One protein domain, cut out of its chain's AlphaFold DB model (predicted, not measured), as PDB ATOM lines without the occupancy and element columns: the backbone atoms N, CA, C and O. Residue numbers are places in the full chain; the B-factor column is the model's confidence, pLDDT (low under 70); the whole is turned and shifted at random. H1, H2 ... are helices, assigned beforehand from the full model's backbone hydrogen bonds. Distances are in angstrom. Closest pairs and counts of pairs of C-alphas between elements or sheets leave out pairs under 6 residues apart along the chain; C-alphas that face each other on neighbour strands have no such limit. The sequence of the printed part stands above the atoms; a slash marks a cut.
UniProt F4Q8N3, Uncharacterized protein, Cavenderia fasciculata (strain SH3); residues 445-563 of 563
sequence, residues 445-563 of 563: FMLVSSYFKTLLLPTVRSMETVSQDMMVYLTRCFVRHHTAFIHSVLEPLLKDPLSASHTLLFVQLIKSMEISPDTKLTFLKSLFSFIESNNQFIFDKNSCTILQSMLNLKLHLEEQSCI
ATOM      1  N   PHE A 445     -16.180  38.723  27.096       84.12
ATOM      2  CA  PHE A 445     -16.538  38.841  28.515       84.12
ATOM      3  C   PHE A 445     -15.596  38.066  29.452       84.12
ATOM      4  O   PHE A 445     -15.077  38.643  30.402       84.12
ATOM      5  N   MET A 446     -15.323  36.789  29.150       85.88
ATOM      6  CA  MET A 446     -14.489  35.922  29.993       85.88
ATOM      7  C   MET A 446     -13.079  36.477  30.196       85.88
ATOM      8  O   MET A 446     -12.549  36.434  31.302       85.88
ATOM      9  N   LEU A 447     -12.481  37.023  29.136       85.88
ATOM     10  CA  LEU A 447     -11.126  37.554  29.190       85.88
ATOM     11  C   LEU A 447     -11.085  38.854  30.000       85.88
ATOM     12  O   LEU A 447     -10.246  38.993  30.888       85.88
ATOM     13  N   VAL A 448     -12.031  39.769  29.754       89.94
ATOM     14  CA  VAL A 448     -12.168  41.021  30.523       89.94
ATOM     15  C   VAL A 448     -12.359  40.722  32.007       89.94
ATOM     16  O   VAL A 448     -11.690  41.316  32.850       89.94
ATOM     17  N   SER A 449     -13.250  39.781  32.326       90.88
ATOM     18  CA  SER A 449     -13.508  39.327  33.691       90.88
ATOM     19  C   SER A 449     -12.247  38.812  34.372       90.88
ATOM     20  O   SER A 449     -11.964  39.193  35.508       90.88
ATOM     21  N   SER A 450     -11.451  38.002  33.676       89.88
ATOM     22  CA  SER A 450     -10.180  37.513  34.208       89.88
ATOM     23  C   SER A 450      -9.194  38.658  34.468       89.88
ATOM     24  O   SER A 450      -8.655  38.737  35.568       89.88
ATOM     25  N   TYR A 451      -9.037  39.626  33.556       91.19
ATOM     26  CA  TYR A 451      -8.205  40.814  33.814       91.19
ATOM     27  C   TYR A 451      -8.717  41.662  34.983       91.19
ATOM     28  O   TYR A 451      -7.930  42.119  35.812       91.19
ATOM     29  N   PHE A 452     -10.032  41.859  35.103       93.50
ATOM     30  CA  PHE A 452     -10.610  42.552  36.253       93.50
ATOM     31  C   PHE A 452     -10.347  41.807  37.560       93.50
ATOM     32  O   PHE A 452      -9.989  42.441  38.551       93.50
ATOM     33  N   LYS A 453     -10.462  40.479  37.571       91.81
ATOM     34  CA  LYS A 453     -10.193  39.667  38.760       91.81
ATOM     35  C   LYS A 453      -8.712  39.697  39.153       91.81
ATOM     36  O   LYS A 453      -8.416  39.814  40.337       91.81
ATOM     37  N   THR A 454      -7.803  39.613  38.184       89.31
ATOM     38  CA  THR A 454      -6.354  39.537  38.430       89.31
ATOM     39  C   THR A 454      -5.737  40.898  38.754       89.31
ATOM     40  O   THR A 454      -4.882  40.980  39.628       89.31
ATOM     41  N   LEU A 455      -6.174  41.979  38.098       89.69
ATOM     42  CA  LEU A 455      -5.543  43.301  38.220       89.69
ATOM     43  C   LEU A 455      -6.407  44.312  38.978       89.69
ATOM     44  O   LEU A 455      -5.932  45.023  39.867       89.69
ATOM     45  N   LEU A 456      -7.694  44.401  38.633       91.19
ATOM     46  CA  LEU A 456      -8.553  45.469  39.141       91.19
ATOM     47  C   LEU A 456      -9.042  45.197  40.565       91.19
ATOM     48  O   LEU A 456      -8.994  46.093  41.405       91.19
ATOM     49  N   LEU A 457      -9.473  43.969  40.857       92.69
ATOM     50  CA  LEU A 457      -9.984  43.579  42.169       92.69
ATOM     51  C   LEU A 457      -8.938  43.760  43.289       92.69
ATOM     52  O   LEU A 457      -9.290  44.391  44.288       92.69
ATOM     53  N   PRO A 458      -7.670  43.311  43.165       89.69
ATOM     54  CA  PRO A 458      -6.650  43.571  44.187       89.69
ATOM     55  C   PRO A 458      -6.390  45.066  44.391       89.69
ATOM     56  O   PRO A 458      -6.242  45.537  45.523       89.69
ATOM     57  N   THR A 459      -6.406  45.836  43.299       88.81
ATOM     58  CA  THR A 459      -6.242  47.290  43.351       88.81
ATOM     59  C   THR A 459      -7.390  47.939  44.123       88.81
ATOM     60  O   THR A 459      -7.138  48.793  44.959       88.81
ATOM     61  N   VAL A 460      -8.642  47.517  43.907       91.12
ATOM     62  CA  VAL A 460      -9.803  48.045  44.645       91.12
ATOM     63  C   VAL A 460      -9.799  47.592  46.107       91.12
ATOM     64  O   VAL A 460     -10.058  48.410  46.983       91.12
ATOM     65  N   ARG A 461      -9.454  46.329  46.393       90.88
ATOM     66  CA  ARG A 461      -9.390  45.786  47.764       90.88
ATOM     67  C   ARG A 461      -8.378  46.505  48.654       90.88
ATOM     68  O   ARG A 461      -8.593  46.619  49.854       90.88
ATOM     69  N   SER A 462      -7.279  46.976  48.070       88.31
ATOM     70  CA  SER A 462      -6.218  47.694  48.787       88.31
ATOM     71  C   SER A 462      -6.489  49.199  48.949       88.31
ATOM     72  O   SER A 462      -5.651  49.918  49.494       88.31
ATOM     73  N   MET A 463      -7.639  49.714  48.492       85.56
ATOM     74  CA  MET A 463      -7.954  51.144  48.587       85.56
ATOM     75  C   MET A 463      -8.490  51.545  49.953       85.56
ATOM     76  O   MET A 463      -9.641  51.285  50.301       85.56
ATOM     77  N   GLU A 464      -7.693  52.327  50.676       86.88
ATOM     78  CA  GLU A 464      -8.152  53.006  51.889       86.88
ATOM     79  C   GLU A 464      -9.061  54.198  51.588       86.88
ATOM     80  O   GLU A 464      -9.976  54.474  52.357       86.88
ATOM     81  N   THR A 465      -8.845  54.898  50.470       86.69
ATOM     82  CA  THR A 465      -9.670  56.021  49.996       86.69
ATOM     83  C   THR A 465      -9.852  55.937  48.485       86.69
ATOM     84  O   THR A 465      -8.959  55.477  47.772       86.69
ATOM     85  N   VAL A 466     -11.011  56.377  47.985       85.62
ATOM     86  CA  VAL A 466     -11.293  56.390  46.543       85.62
ATOM     87  C   VAL A 466     -11.154  57.813  46.014       85.62
ATOM     88  O   VAL A 466     -11.981  58.678  46.301       85.62
ATOM     89  N   SER A 467     -10.076  58.070  45.271       87.75
ATOM     90  CA  SER A 467      -9.849  59.369  44.634       87.75
ATOM     91  C   SER A 467     -10.829  59.598  43.480       87.75
ATOM     92  O   SER A 467     -11.352  58.650  42.889       87.75
ATOM     93  N   GLN A 468     -11.051  60.863  43.115       86.12
ATOM     94  CA  GLN A 468     -11.913  61.209  41.983       86.12
ATOM     95  C   GLN A 468     -11.408  60.588  40.670       86.12
ATOM     96  O   GLN A 468     -12.201  60.036  39.912       86.12
ATOM     97  N   ASP A 469     -10.094  60.596  40.435       85.19
ATOM     98  CA  ASP A 469      -9.497  59.999  39.234       85.19
ATOM     99  C   ASP A 469      -9.700  58.485  39.170       85.19
ATOM    100  O   ASP A 469      -9.937  57.931  38.092       85.19
ATOM    101  N   MET A 470      -9.625  57.810  40.322       86.88
ATOM    102  CA  MET A 470      -9.900  56.382  40.406       86.88
ATOM    103  C   MET A 470     -11.383  56.096  40.171       86.88
ATOM    104  O   MET A 470     -11.715  55.160  39.451       86.88
ATOM    105  N   MET A 471     -12.279  56.924  40.711       89.06
ATOM    106  CA  MET A 471     -13.717  56.798  40.467       89.06
ATOM    107  C   MET A 471     -14.078  56.958  38.994       89.06
ATOM    108  O   MET A 471     -14.877  56.175  38.485       89.06
ATOM    109  N   VAL A 472     -13.480  57.926  38.295       88.75
ATOM    110  CA  VAL A 472     -13.675  58.104  36.847       88.75
ATOM    111  C   VAL A 472     -13.206  56.860  36.092       88.75
ATOM    112  O   VAL A 472     -13.923  56.342  35.237       88.75
ATOM    113  N   TYR A 473     -12.031  56.335  36.440       89.69
ATOM    114  CA  TYR A 473     -11.489  55.122  35.833       89.69
ATOM    115  C   TYR A 473     -12.379  53.888  36.076       89.69
ATOM    116  O   TYR A 473     -12.760  53.212  35.121       89.69
ATOM    117  N   LEU A 474     -12.792  53.637  37.322       91.88
ATOM    118  CA  LEU A 474     -13.678  52.523  37.677       91.88
ATOM    119  C   LEU A 474     -15.056  52.652  37.022       91.88
ATOM    120  O   LEU A 474     -15.596  51.659  36.538       91.88
ATOM    121  N   THR A 475     -15.601  53.868  36.945       91.06
ATOM    122  CA  THR A 475     -16.868  54.137  36.247       91.06
ATOM    123  C   THR A 475     -16.747  53.804  34.766       91.06
ATOM    124  O   THR A 475     -17.636  53.161  34.216       91.06
ATOM    125  N   ARG A 476     -15.624  54.141  34.121       90.81
ATOM    126  CA  ARG A 476     -15.390  53.811  32.711       90.81
ATOM    127  C   ARG A 476     -15.298  52.300  32.474       90.81
ATOM    128  O   ARG A 476     -15.910  51.804  31.528       90.81
ATOM    129  N   CYS A 477     -14.605  51.566  33.349       92.00
ATOM    130  CA  CYS A 477     -14.583  50.100  33.325       92.00
ATOM    131  C   CYS A 477     -15.994  49.515  33.483       92.00
ATOM    132  O   CYS A 477     -16.388  48.632  32.720       92.00
ATOM    133  N   PHE A 478     -16.769  50.044  34.434       92.31
ATOM    134  CA  PHE A 478     -18.131  49.599  34.702       92.31
ATOM    135  C   PHE A 478     -19.075  49.887  33.529       92.31
ATOM    136  O   PHE A 478     -19.776  48.993  33.082       92.31
ATOM    137  N   VAL A 479     -19.080  51.100  32.975       89.56
ATOM    138  CA  VAL A 479     -19.950  51.463  31.842       89.56
ATOM    139  C   VAL A 479     -19.659  50.587  30.624       89.56
ATOM    140  O   VAL A 479     -20.586  50.122  29.960       89.56
ATOM    141  N   ARG A 480     -18.378  50.330  30.338       90.00
ATOM    142  CA  ARG A 480     -17.972  49.573  29.151       90.00
ATOM    143  C   ARG A 480     -18.232  48.072  29.282       90.00
ATOM    144  O   ARG A 480     -18.724  47.473  28.334       90.00
ATOM    145  N   HIS A 481     -17.942  47.492  30.447       91.06
ATOM    146  CA  HIS A 481     -17.982  46.044  30.686       91.06
ATOM    147  C   HIS A 481     -18.698  45.699  32.000       91.06
ATOM    148  O   HIS A 481     -18.173  44.956  32.828       91.06
ATOM    149  N   HIS A 482     -19.902  46.239  32.209       90.06
ATOM    150  CA  HIS A 482     -20.633  46.146  33.484       90.06
ATOM    151  C   HIS A 482     -20.796  44.714  33.998       90.06
ATOM    152  O   HIS A 482     -20.527  44.469  35.165       90.06
ATOM    153  N   THR A 483     -21.173  43.757  33.144       89.50
ATOM    154  CA  THR A 483     -21.373  42.359  33.568       89.50
ATOM    155  C   THR A 483     -20.059  41.749  34.069       89.50
ATOM    156  O   THR A 483     -20.025  41.144  35.138       89.50
ATOM    157  N   ALA A 484     -18.946  41.981  33.358       91.50
ATOM    158  CA  ALA A 484     -17.626  41.520  33.790       91.50
ATOM    159  C   ALA A 484     -17.199  42.193  35.097       91.50
ATOM    160  O   ALA A 484     -16.688  41.540  36.002       91.50
ATOM    161  N   PHE A 485     -17.446  43.495  35.225       93.44
ATOM    162  CA  PHE A 485     -17.107  44.253  36.422       93.44
ATOM    163  C   PHE A 485     -17.911  43.792  37.646       93.44
ATOM    164  O   PHE A 485     -17.353  43.659  38.734       93.44
ATOM    165  N   ILE A 486     -19.209  43.521  37.484       90.81
ATOM    166  CA  ILE A 486     -20.078  43.041  38.564       90.81
ATOM    167  C   ILE A 486     -19.547  41.709  39.106       90.81
ATOM    168  O   ILE A 486     -19.228  41.635  40.290       90.81
ATOM    169  N   HIS A 487     -19.363  40.707  38.244       89.56
ATOM    170  CA  HIS A 487     -18.955  39.363  38.672       89.56
ATOM    171  C   HIS A 487     -17.492  39.261  39.116       89.56
ATOM    172  O   HIS A 487     -17.142  38.411  39.933       89.56
ATOM    173  N   SER A 488     -16.604  40.096  38.570       93.38
ATOM    174  CA  SER A 488     -15.163  39.991  38.831       93.38
ATOM    175  C   SER A 488     -14.641  40.992  39.857       93.38
ATOM    176  O   SER A 488     -13.556  40.777  40.392       93.38
ATOM    177  N   VAL A 489     -15.392  42.059  40.157       93.31
ATOM    178  CA  VAL A 489     -14.995  43.090  41.130       93.31
ATOM    179  C   VAL A 489     -16.039  43.255  42.229       93.31
ATOM    180  O   VAL A 489     -15.714  43.057  43.395       93.31
ATOM    181  N   LEU A 490     -17.288  43.594  41.894       91.50
ATOM    182  CA  LEU A 490     -18.288  43.949  42.911       91.50
ATOM    183  C   LEU A 490     -18.733  42.746  43.753       91.50
ATOM    184  O   LEU A 490     -18.713  42.831  44.976       91.50
ATOM    185  N   GLU A 491     -19.091  41.622  43.138       89.69
ATOM    186  CA  GLU A 491     -19.491  40.411  43.867       89.69
ATOM    187  C   GLU A 491     -18.367  39.862  44.763       89.69
ATOM    188  O   GLU A 491     -18.623  39.601  45.939       89.69
ATOM    189  N   PRO A 492     -17.106  39.743  44.300       90.62
ATOM    190  CA  PRO A 492     -16.005  39.359  45.178       90.62
ATOM    191  C   PRO A 492     -15.778  40.316  46.353       90.62
ATOM    192  O   PRO A 492     -15.440  39.847  47.434       90.62
ATOM    193  N   LEU A 493     -15.985  41.629  46.183       90.44
ATOM    194  CA  LEU A 493     -15.877  42.590  47.290       90.44
ATOM    195  C   LEU A 493     -16.949  42.379  48.361       90.44
ATOM    196  O   LEU A 493     -16.702  42.683  49.521       90.44
ATOM    197  N   LEU A 494     -18.116  41.857  47.985       87.62
ATOM    198  CA  LEU A 494     -19.221  41.563  48.900       87.62
ATOM    199  C   LEU A 494     -19.019  40.272  49.707       87.62
ATOM    200  O   LEU A 494     -19.798  40.011  50.624       87.62
ATOM    201  N   LYS A 495     -18.009  39.456  49.372       85.38
ATOM    202  CA  LYS A 495     -17.628  38.274  50.168       85.38
ATOM    203  C   LYS A 495     -16.867  38.650  51.438       85.38
ATOM    204  O   LYS A 495     -16.914  37.901  52.408       85.38
ATOM    205  N   ASP A 496     -16.190  39.793  51.422       82.88
ATOM    206  CA  ASP A 496     -15.373  40.285  52.525       82.88
ATOM    207  C   ASP A 496     -16.099  41.432  53.260       82.88
ATOM    208  O   ASP A 496     -16.954  42.101  52.671       82.88
ATOM    209  N   PRO A 497     -15.758  41.724  54.530       83.62
ATOM    210  CA  PRO A 497     -16.261  42.910  55.213       83.62
ATOM    211  C   PRO A 497     -15.941  44.180  54.418       83.62
ATOM    212  O   PRO A 497     -14.783  44.484  54.115       83.62
ATOM    213  N   LEU A 498     -16.975  44.949  54.079       88.44
ATOM    214  CA  LEU A 498     -16.805  46.145  53.267       88.44
ATOM    215  C   LEU A 498     -16.195  47.275  54.097       88.44
ATOM    216  O   LEU A 498     -16.639  47.562  55.208       88.44
ATOM    217  N   SER A 499     -15.232  47.995  53.523       90.25
ATOM    218  CA  SER A 499     -14.744  49.252  54.085       90.25
ATOM    219  C   SER A 499     -15.689  50.411  53.733       90.25
ATOM    220  O   SER A 499     -16.545  50.316  52.841       90.25
ATOM    221  N   ALA A 500     -15.520  51.556  54.402       89.62
ATOM    222  CA  ALA A 500     -16.240  52.781  54.041       89.62
ATOM    223  C   ALA A 500     -15.941  53.217  52.592       89.62
ATOM    224  O   ALA A 500     -16.830  53.703  51.894       89.62
ATOM    225  N   SER A 501     -14.715  52.981  52.122       90.62
ATOM    226  CA  SER A 501     -14.275  53.309  50.763       90.62
ATOM    227  C   SER A 501     -14.886  52.386  49.717       90.62
ATOM    228  O   SER A 501     -15.350  52.870  48.687       90.62
ATOM    229  N   HIS A 502     -15.008  51.087  50.011       91.50
ATOM    230  CA  HIS A 502     -15.779  50.176  49.162       91.50
ATOM    231  C   HIS A 502     -17.235  50.644  49.088       91.50
ATOM    232  O   HIS A 502     -17.765  50.858  48.004       91.50
ATOM    233  N   THR A 503     -17.864  50.924  50.230       91.06
ATOM    234  CA  THR A 503     -19.251  51.421  50.278       91.06
ATOM    235  C   THR A 503     -19.441  52.680  49.433       91.06
ATOM    236  O   THR A 503     -20.401  52.777  48.669       91.06
ATOM    237  N   LEU A 504     -18.508  53.631  49.524       91.12
ATOM    238  CA  LEU A 504     -18.522  54.849  48.720       91.12
ATOM    239  C   LEU A 504     -18.448  54.541  47.220       91.12
ATOM    240  O   LEU A 504     -19.245  55.098  46.466       91.12
ATOM    241  N   LEU A 505     -17.552  53.639  46.803       92.00
ATOM    242  CA  LEU A 505     -17.433  53.187  45.416       92.00
ATOM    243  C   LEU A 505     -18.767  52.637  44.896       92.00
ATOM    244  O   LEU A 505     -19.263  53.106  43.872       92.00
ATOM    245  N   PHE A 506     -19.379  51.697  45.622       90.88
ATOM    246  CA  PHE A 506     -20.678  51.130  45.249       90.88
ATOM    247  C   PHE A 506     -21.736  52.228  45.110       90.88
ATOM    248  O   PHE A 506     -22.389  52.336  44.076       90.88
ATOM    249  N   VAL A 507     -21.889  53.080  46.128       89.19
ATOM    250  CA  VAL A 507     -22.908  54.138  46.138       89.19
ATOM    251  C   VAL A 507     -22.698  55.139  45.000       89.19
ATOM    252  O   VAL A 507     -23.675  55.576  44.391       89.19
ATOM    253  N   GLN A 508     -21.454  55.507  44.697       90.62
ATOM    254  CA  GLN A 508     -21.150  56.437  43.611       90.62
ATOM    255  C   GLN A 508     -21.378  55.818  42.232       90.62
ATOM    256  O   GLN A 508     -21.965  56.485  41.383       90.62
ATOM    257  N   LEU A 509     -21.011  54.548  42.025       89.19
ATOM    258  CA  LEU A 509     -21.357  53.826  40.800       89.19
ATOM    259  C   LEU A 509     -22.881  53.791  40.631       89.19
ATOM    260  O   LEU A 509     -23.411  54.279  39.645       89.19
ATOM    261  N   ILE A 510     -23.626  53.350  41.642       86.31
ATOM    262  CA  ILE A 510     -25.097  53.269  41.612       86.31
ATOM    263  C   ILE A 510     -25.753  54.620  41.272       86.31
ATOM    264  O   ILE A 510     -26.703  54.697  40.483       86.31
ATOM    265  N   LYS A 511     -25.240  55.710  41.850       86.88
ATOM    266  CA  LYS A 511     -25.758  57.068  41.638       86.88
ATOM    267  C   LYS A 511     -25.262  57.729  40.352       86.88
ATOM    268  O   LYS A 511     -25.810  58.768  39.992       86.88
ATOM    269  N   SER A 512     -24.282  57.155  39.656       87.25
ATOM    270  CA  SER A 512     -23.762  57.735  38.420       87.25
ATOM    271  C   SER A 512     -24.868  57.857  37.371       87.25
ATOM    272  O   SER A 512     -25.629  56.916  37.125       87.25
ATOM    273  N   MET A 513     -24.968  59.040  36.764       79.94
ATOM    274  CA  MET A 513     -25.907  59.328  35.674       79.94
ATOM    275  C   MET A 513     -25.468  58.686  34.352       79.94
ATOM    276  O   MET A 513     -26.295  58.492  33.470       79.94
ATOM    277  N   GLU A 514     -24.184  58.342  34.220       84.19
ATOM    278  CA  GLU A 514     -23.621  57.728  33.009       84.19
ATOM    279  C   GLU A 514     -24.063  56.270  32.830       84.19
ATOM    280  O   GLU A 514     -23.981  55.713  31.738       84.19
ATOM    281  N   ILE A 515     -24.539  55.643  33.905       85.00
ATOM    282  CA  ILE A 515     -24.953  54.246  33.908       85.00
ATOM    283  C   ILE A 515     -26.454  54.171  33.641       85.00
ATOM    284  O   ILE A 515     -27.262  54.772  34.356       85.00
ATOM    285  N   SER A 516     -26.827  53.383  32.633       86.44
ATOM    286  CA  SER A 516     -28.226  53.182  32.259       86.44
ATOM    287  C   SER A 516     -29.042  52.521  33.387       86.44
ATOM    288  O   SER A 516     -28.493  51.730  34.165       86.44
ATOM    289  N   PRO A 517     -30.358  52.787  33.484       85.50
ATOM    290  CA  PRO A 517     -31.236  52.092  34.426       85.50
ATOM    291  C   PRO A 517     -31.187  50.563  34.290       85.50
ATOM    292  O   PRO A 517     -31.161  49.875  35.308       85.50
ATOM    293  N   ASP A 518     -31.082  50.036  33.067       85.44
ATOM    294  CA  ASP A 518     -31.019  48.592  32.792       85.44
ATOM    295  C   ASP A 518     -29.748  47.954  33.361       85.44
ATOM    296  O   ASP A 518     -29.780  46.872  33.953       85.44
ATOM    297  N   THR A 519     -28.614  48.650  33.262       86.62
ATOM    298  CA  THR A 519     -27.358  48.213  33.881       86.62
ATOM    299  C   THR A 519     -27.464  48.207  35.406       86.62
ATOM    300  O   THR A 519     -26.981  47.280  36.058       86.62
ATOM    301  N   LYS A 520     -28.130  49.209  35.996       84.94
ATOM    302  CA  LYS A 520     -28.370  49.255  37.450       84.94
ATOM    303  C   LYS A 520     -29.298  48.129  37.897       84.94
ATOM    304  O   LYS A 520     -29.049  47.527  38.936       84.94
ATOM    305  N   LEU A 521     -30.317  47.809  37.098       84.12
ATOM    306  CA  LEU A 521     -31.204  46.672  37.334       84.12
ATOM    307  C   LEU A 521     -30.448  45.342  37.235       84.12
ATOM    308  O   LEU A 521     -30.640  44.472  38.077       84.12
ATOM    309  N   THR A 522     -29.553  45.201  36.255       85.31
ATOM    310  CA  THR A 522     -28.680  44.024  36.114       85.31
ATOM    311  C   THR A 522     -27.805  43.853  37.349       85.31
ATOM    312  O   THR A 522     -27.752  42.767  37.919       85.31
ATOM    313  N   PHE A 523     -27.187  44.936  37.826       84.69
ATOM    314  CA  PHE A 523     -26.399  44.889  39.052       84.69
ATOM    315  C   PHE A 523     -27.258  44.535  40.276       84.69
ATOM    316  O   PHE A 523     -26.852  43.703  41.080       84.69
ATOM    317  N   LEU A 524     -28.465  45.093  40.397       84.06
ATOM    318  CA  LEU A 524     -29.393  44.754  41.477       84.06
ATOM    319  C   LEU A 524     -29.796  43.269  41.462       84.06
ATOM    320  O   LEU A 524     -29.792  42.631  42.511       84.06
ATOM    321  N   LYS A 525     -30.097  42.709  40.284       83.75
ATOM    322  CA  LYS A 525     -30.399  41.279  40.114       83.75
ATOM    323  C   LYS A 525     -29.208  40.405  40.506       83.75
ATOM    324  O   LYS A 525     -29.379  39.452  41.260       83.75
ATOM    325  N   SER A 526     -28.006  40.771  40.059       85.00
ATOM    326  CA  SER A 526     -26.763  40.084  40.435       85.00
ATOM    327  C   SER A 526     -26.534  40.118  41.943       85.00
ATOM    328  O   SER A 526     -26.209  39.105  42.545       85.00
ATOM    329  N   LEU A 527     -26.774  41.270  42.576       83.06
ATOM    330  CA  LEU A 527     -26.640  41.439  44.019       83.06
ATOM    331  C   LEU A 527     -27.605  40.533  44.791       83.06
ATOM    332  O   LEU A 527     -27.181  39.879  45.738       83.06
ATOM    333  N   PHE A 528     -28.878  40.468  44.395       82.81
ATOM    334  CA  PHE A 528     -29.837  39.568  45.042       82.81
ATOM    335  C   PHE A 528     -29.482  38.098  44.826       82.81
ATOM    336  O   PHE A 528     -29.460  37.348  45.795       82.81
ATOM    337  N   SER A 529     -29.110  37.711  43.603       83.94
ATOM    338  CA  SER A 529     -28.655  36.349  43.305       83.94
ATOM    339  C   SER A 529     -27.399  35.973  44.103       83.94
ATOM    340  O   SER A 529     -27.285  34.860  44.617       83.94
ATOM    341  N   PHE A 530     -26.468  36.912  44.281       83.31
ATOM    342  CA  PHE A 530     -25.287  36.727  45.118       83.31
ATOM    343  C   PHE A 530     -25.650  36.551  46.599       83.31
ATOM    344  O   PHE A 530     -25.122  35.655  47.251       83.31
ATOM    345  N   ILE A 531     -26.558  37.374  47.134       80.69
ATOM    346  CA  ILE A 531     -27.027  37.259  48.525       80.69
ATOM    347  C   ILE A 531     -27.743  35.920  48.745       80.69
ATOM    348  O   ILE A 531     -27.509  35.268  49.756       80.69
ATOM    349  N   GLU A 532     -28.587  35.500  47.802       80.25
ATOM    350  CA  GLU A 532     -29.328  34.237  47.873       80.25
ATOM    351  C   GLU A 532     -28.397  33.019  47.806       80.25
ATOM    352  O   GLU A 532     -28.538  32.075  48.579       80.25
ATOM    353  N   SER A 533     -27.415  33.046  46.903       81.19
ATOM    354  CA  SER A 533     -26.459  31.946  46.731       81.19
ATOM    355  C   SER A 533     -25.399  31.879  47.835       81.19
ATOM    356  O   SER A 533     -24.800  30.822  48.050       81.19
ATOM    357  N   ASN A 534     -25.164  32.975  48.561       79.06
ATOM    358  CA  ASN A 534     -24.158  33.050  49.609       79.06
ATOM    359  C   ASN A 534     -24.793  33.024  51.006       79.06
ATOM    360  O   ASN A 534     -24.993  34.054  51.648       79.06
ATOM    361  N   ASN A 535     -25.027  31.811  51.517       68.62
ATOM    362  CA  ASN A 535     -25.620  31.556  52.840       68.62
ATOM    363  C   ASN A 535     -24.877  32.215  54.027       68.62
ATOM    364  O   ASN A 535     -25.414  32.245  55.132       68.62
ATOM    365  N   GLN A 536     -23.649  32.708  53.832       73.75
ATOM    366  CA  GLN A 536     -22.841  33.388  54.852       73.75
ATOM    367  C   GLN A 536     -22.772  34.911  54.658       73.75
ATOM    368  O   GLN A 536     -21.955  35.572  55.298       73.75
ATOM    369  N   PHE A 537     -23.605  35.490  53.787       78.19
ATOM    370  CA  PHE A 537     -23.610  36.931  53.558       78.19
ATOM    371  C   PHE A 537     -23.923  37.711  54.845       78.19
ATOM    372  O   PHE A 537     -24.955  37.510  55.491       78.19
ATOM    373  N   ILE A 538     -23.027  38.631  55.216       76.94
ATOM    374  CA  ILE A 538     -23.155  39.434  56.435       76.94
ATOM    375  C   ILE A 538     -23.823  40.766  56.093       76.94
ATOM    376  O   ILE A 538     -23.237  41.619  55.430       76.94
ATOM    377  N   PHE A 539     -25.030  40.977  56.621       81.56
ATOM    378  CA  PHE A 539     -25.707  42.274  56.583       81.56
ATOM    379  C   PHE A 539     -25.091  43.241  57.602       81.56
ATOM    380  O   PHE A 539     -25.612  43.456  58.697       81.56
ATOM    381  N   ASP A 540     -23.955  43.824  57.241       82.38
ATOM    382  CA  ASP A 540     -23.330  44.913  57.982       82.38
ATOM    383  C   ASP A 540     -23.906  46.293  57.591       82.38
ATOM    384  O   ASP A 540     -24.728  46.450  56.683       82.38
ATOM    385  N   LYS A 541     -23.474  47.349  58.292       86.38
ATOM    386  CA  LYS A 541     -23.923  48.726  58.014       86.38
ATOM    387  C   LYS A 541     -23.633  49.149  56.565       86.38
ATOM    388  O   LYS A 541     -24.403  49.911  55.975       86.38
ATOM    389  N   ASN A 542     -22.525  48.680  56.008       88.38
ATOM    390  CA  ASN A 542     -22.013  49.084  54.707       88.38
ATOM    391  C   ASN A 542     -22.810  48.441  53.564       88.38
ATOM    392  O   ASN A 542     -23.343  49.153  52.712       88.38
ATOM    393  N   SER A 543     -23.017  47.128  53.608       84.69
ATOM    394  CA  SER A 543     -23.897  46.383  52.700       84.69
ATOM    395  C   SER A 543     -25.345  46.883  52.757       84.69
ATOM    396  O   SER A 543     -25.949  47.135  51.712       84.69
ATOM    397  N   CYS A 544     -25.883  47.156  53.953       84.75
ATOM    398  CA  CYS A 544     -27.207  47.770  54.099       84.75
ATOM    399  C   CYS A 544     -27.278  49.158  53.441       84.75
ATOM    400  O   CYS A 544     -28.280  49.493  52.814       84.75
ATOM    401  N   THR A 545     -26.211  49.960  53.531       87.62
ATOM    402  CA  THR A 545     -26.141  51.284  52.886       87.62
ATOM    403  C   THR A 545     -26.150  51.173  51.356       87.62
ATOM    404  O   THR A 545     -26.779  51.994  50.679       87.62
ATOM    405  N   ILE A 546     -25.493  50.151  50.801       85.00
ATOM    406  CA  ILE A 546     -25.500  49.859  49.359       85.00
ATOM    407  C   ILE A 546     -26.908  49.464  48.908       85.00
ATOM    408  O   ILE A 546     -27.444  50.077  47.983       85.00
ATOM    409  N   LEU A 547     -27.535  48.508  49.600       82.75
ATOM    410  CA  LEU A 547     -28.902  48.059  49.312       82.75
ATOM    411  C   LEU A 547     -29.909  49.208  49.421       82.75
ATOM    412  O   LEU A 547     -30.721  49.419  48.521       82.75
ATOM    413  N   GLN A 548     -29.817  50.017  50.476       82.06
ATOM    414  CA  GLN A 548     -30.670  51.190  50.637       82.06
ATOM    415  C   GLN A 548     -30.460  52.198  49.499       82.06
ATOM    416  O   GLN A 548     -31.425  52.764  48.985       82.06
ATOM    417  N   SER A 549     -29.214  52.415  49.072       85.25
ATOM    418  CA  SER A 549     -28.907  53.304  47.946       85.25
ATOM    419  C   SER A 549     -29.492  52.789  46.632       85.25
ATOM    420  O   SER A 549     -29.995  53.600  45.859       85.25
ATOM    421  N   MET A 550     -29.486  51.472  46.412       80.88
ATOM    422  CA  MET A 550     -30.139  50.839  45.266       80.88
ATOM    423  C   MET A 550     -31.652  51.025  45.272       80.88
ATOM    424  O   MET A 550     -32.220  51.485  44.286       80.88
ATOM    425  N   LEU A 551     -32.310  50.713  46.390       78.31
ATOM    426  CA  LEU A 551     -33.764  50.840  46.516       78.31
ATOM    427  C   LEU A 551     -34.222  52.297  46.340       78.31
ATOM    428  O   LEU A 551     -35.244  52.571  45.710       78.31
ATOM    429  N   ASN A 552     -33.418  53.251  46.817       81.38
ATOM    430  CA  ASN A 552     -33.682  54.681  46.665       81.38
ATOM    431  C   ASN A 552     -33.606  55.184  45.215       81.38
ATOM    432  O   ASN A 552     -34.107  56.276  44.942       81.38
ATOM    433  N   LEU A 553     -33.023  54.420  44.285       78.25
ATOM    434  CA  LEU A 553     -33.044  54.775  42.866       78.25
ATOM    435  C   LEU A 553     -34.438  54.666  42.239       78.25
ATOM    436  O   LEU A 553     -34.630  55.188  41.143       78.25
ATOM    437  N   LYS A 554     -35.399  54.009  42.910       77.44
ATOM    438  CA  LYS A 554     -36.763  53.789  42.401       77.44
ATOM    439  C   LYS A 554     -36.766  53.188  40.989       77.44
ATOM    440  O   LYS A 554     -37.538  53.609  40.129       77.44
ATOM    441  N   LEU A 555     -35.870  52.227  40.747       76.62
ATOM    442  CA  LEU A 555     -35.843  51.481  39.491       76.62
ATOM    443  C   LEU A 555     -37.173  50.742  39.329       76.62
ATOM    444  O   LEU A 555     -37.706  50.199  40.297       76.62
ATOM    445  N   HIS A 556     -37.718  50.741  38.114       72.00
ATOM    446  CA  HIS A 556     -38.942  50.010  37.820       72.00
ATOM    447  C   HIS A 556     -38.629  48.510  37.835       72.00
ATOM    448  O   HIS A 556     -37.998  47.992  36.917       72.00
ATOM    449  N   LEU A 557     -39.029  47.824  38.903       65.38
ATOM    450  CA  LEU A 557     -38.893  46.377  39.017       65.38
ATOM    451  C   LEU A 557     -40.117  45.736  38.357       65.38
ATOM    452  O   LEU A 557     -41.244  45.959  38.789       65.38
ATOM    453  N   GLU A 558     -39.911  44.977  37.283       60.31
ATOM    454  CA  GLU A 558     -40.962  44.102  36.752       60.31
ATOM    455  C   GLU A 558     -41.221  42.970  37.758       60.31
ATOM    456  O   GLU A 558     -40.264  42.462  38.336       60.31
ATOM    457  N   GLU A 559     -42.475  42.541  37.953       49.94
ATOM    458  CA  GLU A 559     -42.851  41.519  38.955       49.94
ATOM    459  C   GLU A 559     -42.020  40.226  38.860       49.94
ATOM    460  O   GLU A 559     -41.710  39.618  39.880       49.94
ATOM    461  N   GLN A 560     -41.577  39.839  37.658       52.34
ATOM    462  CA  GLN A 560     -40.712  38.670  37.431       52.34
ATOM    463  C   GLN A 560     -39.276  38.836  37.959       52.34
ATOM    464  O   GLN A 560     -38.539  37.863  38.060       52.34
ATOM    465  N   SER A 561     -38.862  40.065  38.271       39.81
ATOM    466  CA  SER A 561     -37.537  40.410  38.806       39.81
ATOM    467  C   SER A 561     -37.488  40.402  40.339       39.81
ATOM    468  O   SER A 561     -36.426  40.666  40.897       39.81
ATOM    469  N   CYS A 562     -38.628  40.187  41.004       36.31
ATOM    470  CA  CYS A 562     -38.795  40.254  42.459       36.31
ATOM    471  C   CYS A 562     -39.022  38.883  43.119       36.31
ATOM    472  O   CYS A 562     -39.411  38.856  44.287       36.31
ATOM    473  N   ILE A 563     -38.838  37.785  42.380       32.72
ATOM    474  CA  ILE A 563     -39.061  36.412  42.854       32.72
ATOM    475  C   ILE A 563     -37.733  35.779  43.227       32.72
ATOM    476  O   ILE A 563     -36.822  35.848  42.371       32.72
TER     477      ILE A 563
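AT A GLANCE: This is residues 445 to 563 of the 563 residues of an uncharacterized protein of Cavenderia fasciculata (strain SH3) (UniProt F4Q8N3). Three helix pairs, H1 with H2, H3 with H4 and H5 with H6, are stacked side by side as successive turns of the chain. H1, H3 and H5 form one layer and H2, H4 and H6 run back in a second, with few close C-alpha pairs between the layers; residues 552 to 563 trail off at the H5 and H6 end. The printed part has 119 residues, with six named helices, H1 to H6 in order, no named strand, and the class all helix. It is compact, with a radius of gyration of the C-alphas of 13.5 A and spans of 37 by 29 by 27 A.

IN THESE COORDINATES: H1, residues 445 to 461, begins at C-alpha 445 (-16.538, 38.841, 28.515), measures 21.7 A and has a kink of 39 degrees near residue 452. H2 is residues 468 to 480, 18.4 A; H3, 482 to 493, 15.0 A; H4, 500 to 511, 16.2 A; H5, 517 to 533, 24.1 A. H6, residues 541 to 551, 15.3 A, ends at C-alpha 551 (-33.764, 50.840, 46.516).

HOW THE PARTS SIT: H3 is the hub. It touches H1, closest C-alphas Ser 449 and Ala 484 at 4.7 A, the same way at 38 degrees, only just a steep tilt. It touches H5, Ile 486 to Phe 523 at 6.6 A between closest C-alphas, the same way at a steep tilt of 39 degrees. H2 and H3 only just touch, only at the corner, with 3 pairs of C-alphas within 8 A, the closest Phe 478 and Phe 485 at 5.7 A. H4 touches H6, closest C-alphas Thr 503 and Asn 542 at 5.7 A, the same way at a shallow tilt of 2 degrees. H2 and H4 are close but not clearly touching, closest C-alphas Thr 475 and Leu 509 at 6.4 A. Every O i to N i+4 pair is within hydrogen-bond range in H2, H4, H5 and H6; H1 has 10 of 13 and H3 6 of 8.

THE WHOLE: The farthest C-alphas, Glu 464 and Glu 559, are 38.8 A apart. The printed part has no cut and no long link. Mean pLDDT of the printed part is 84.3; residues 535 and 557 to 563 are under 70.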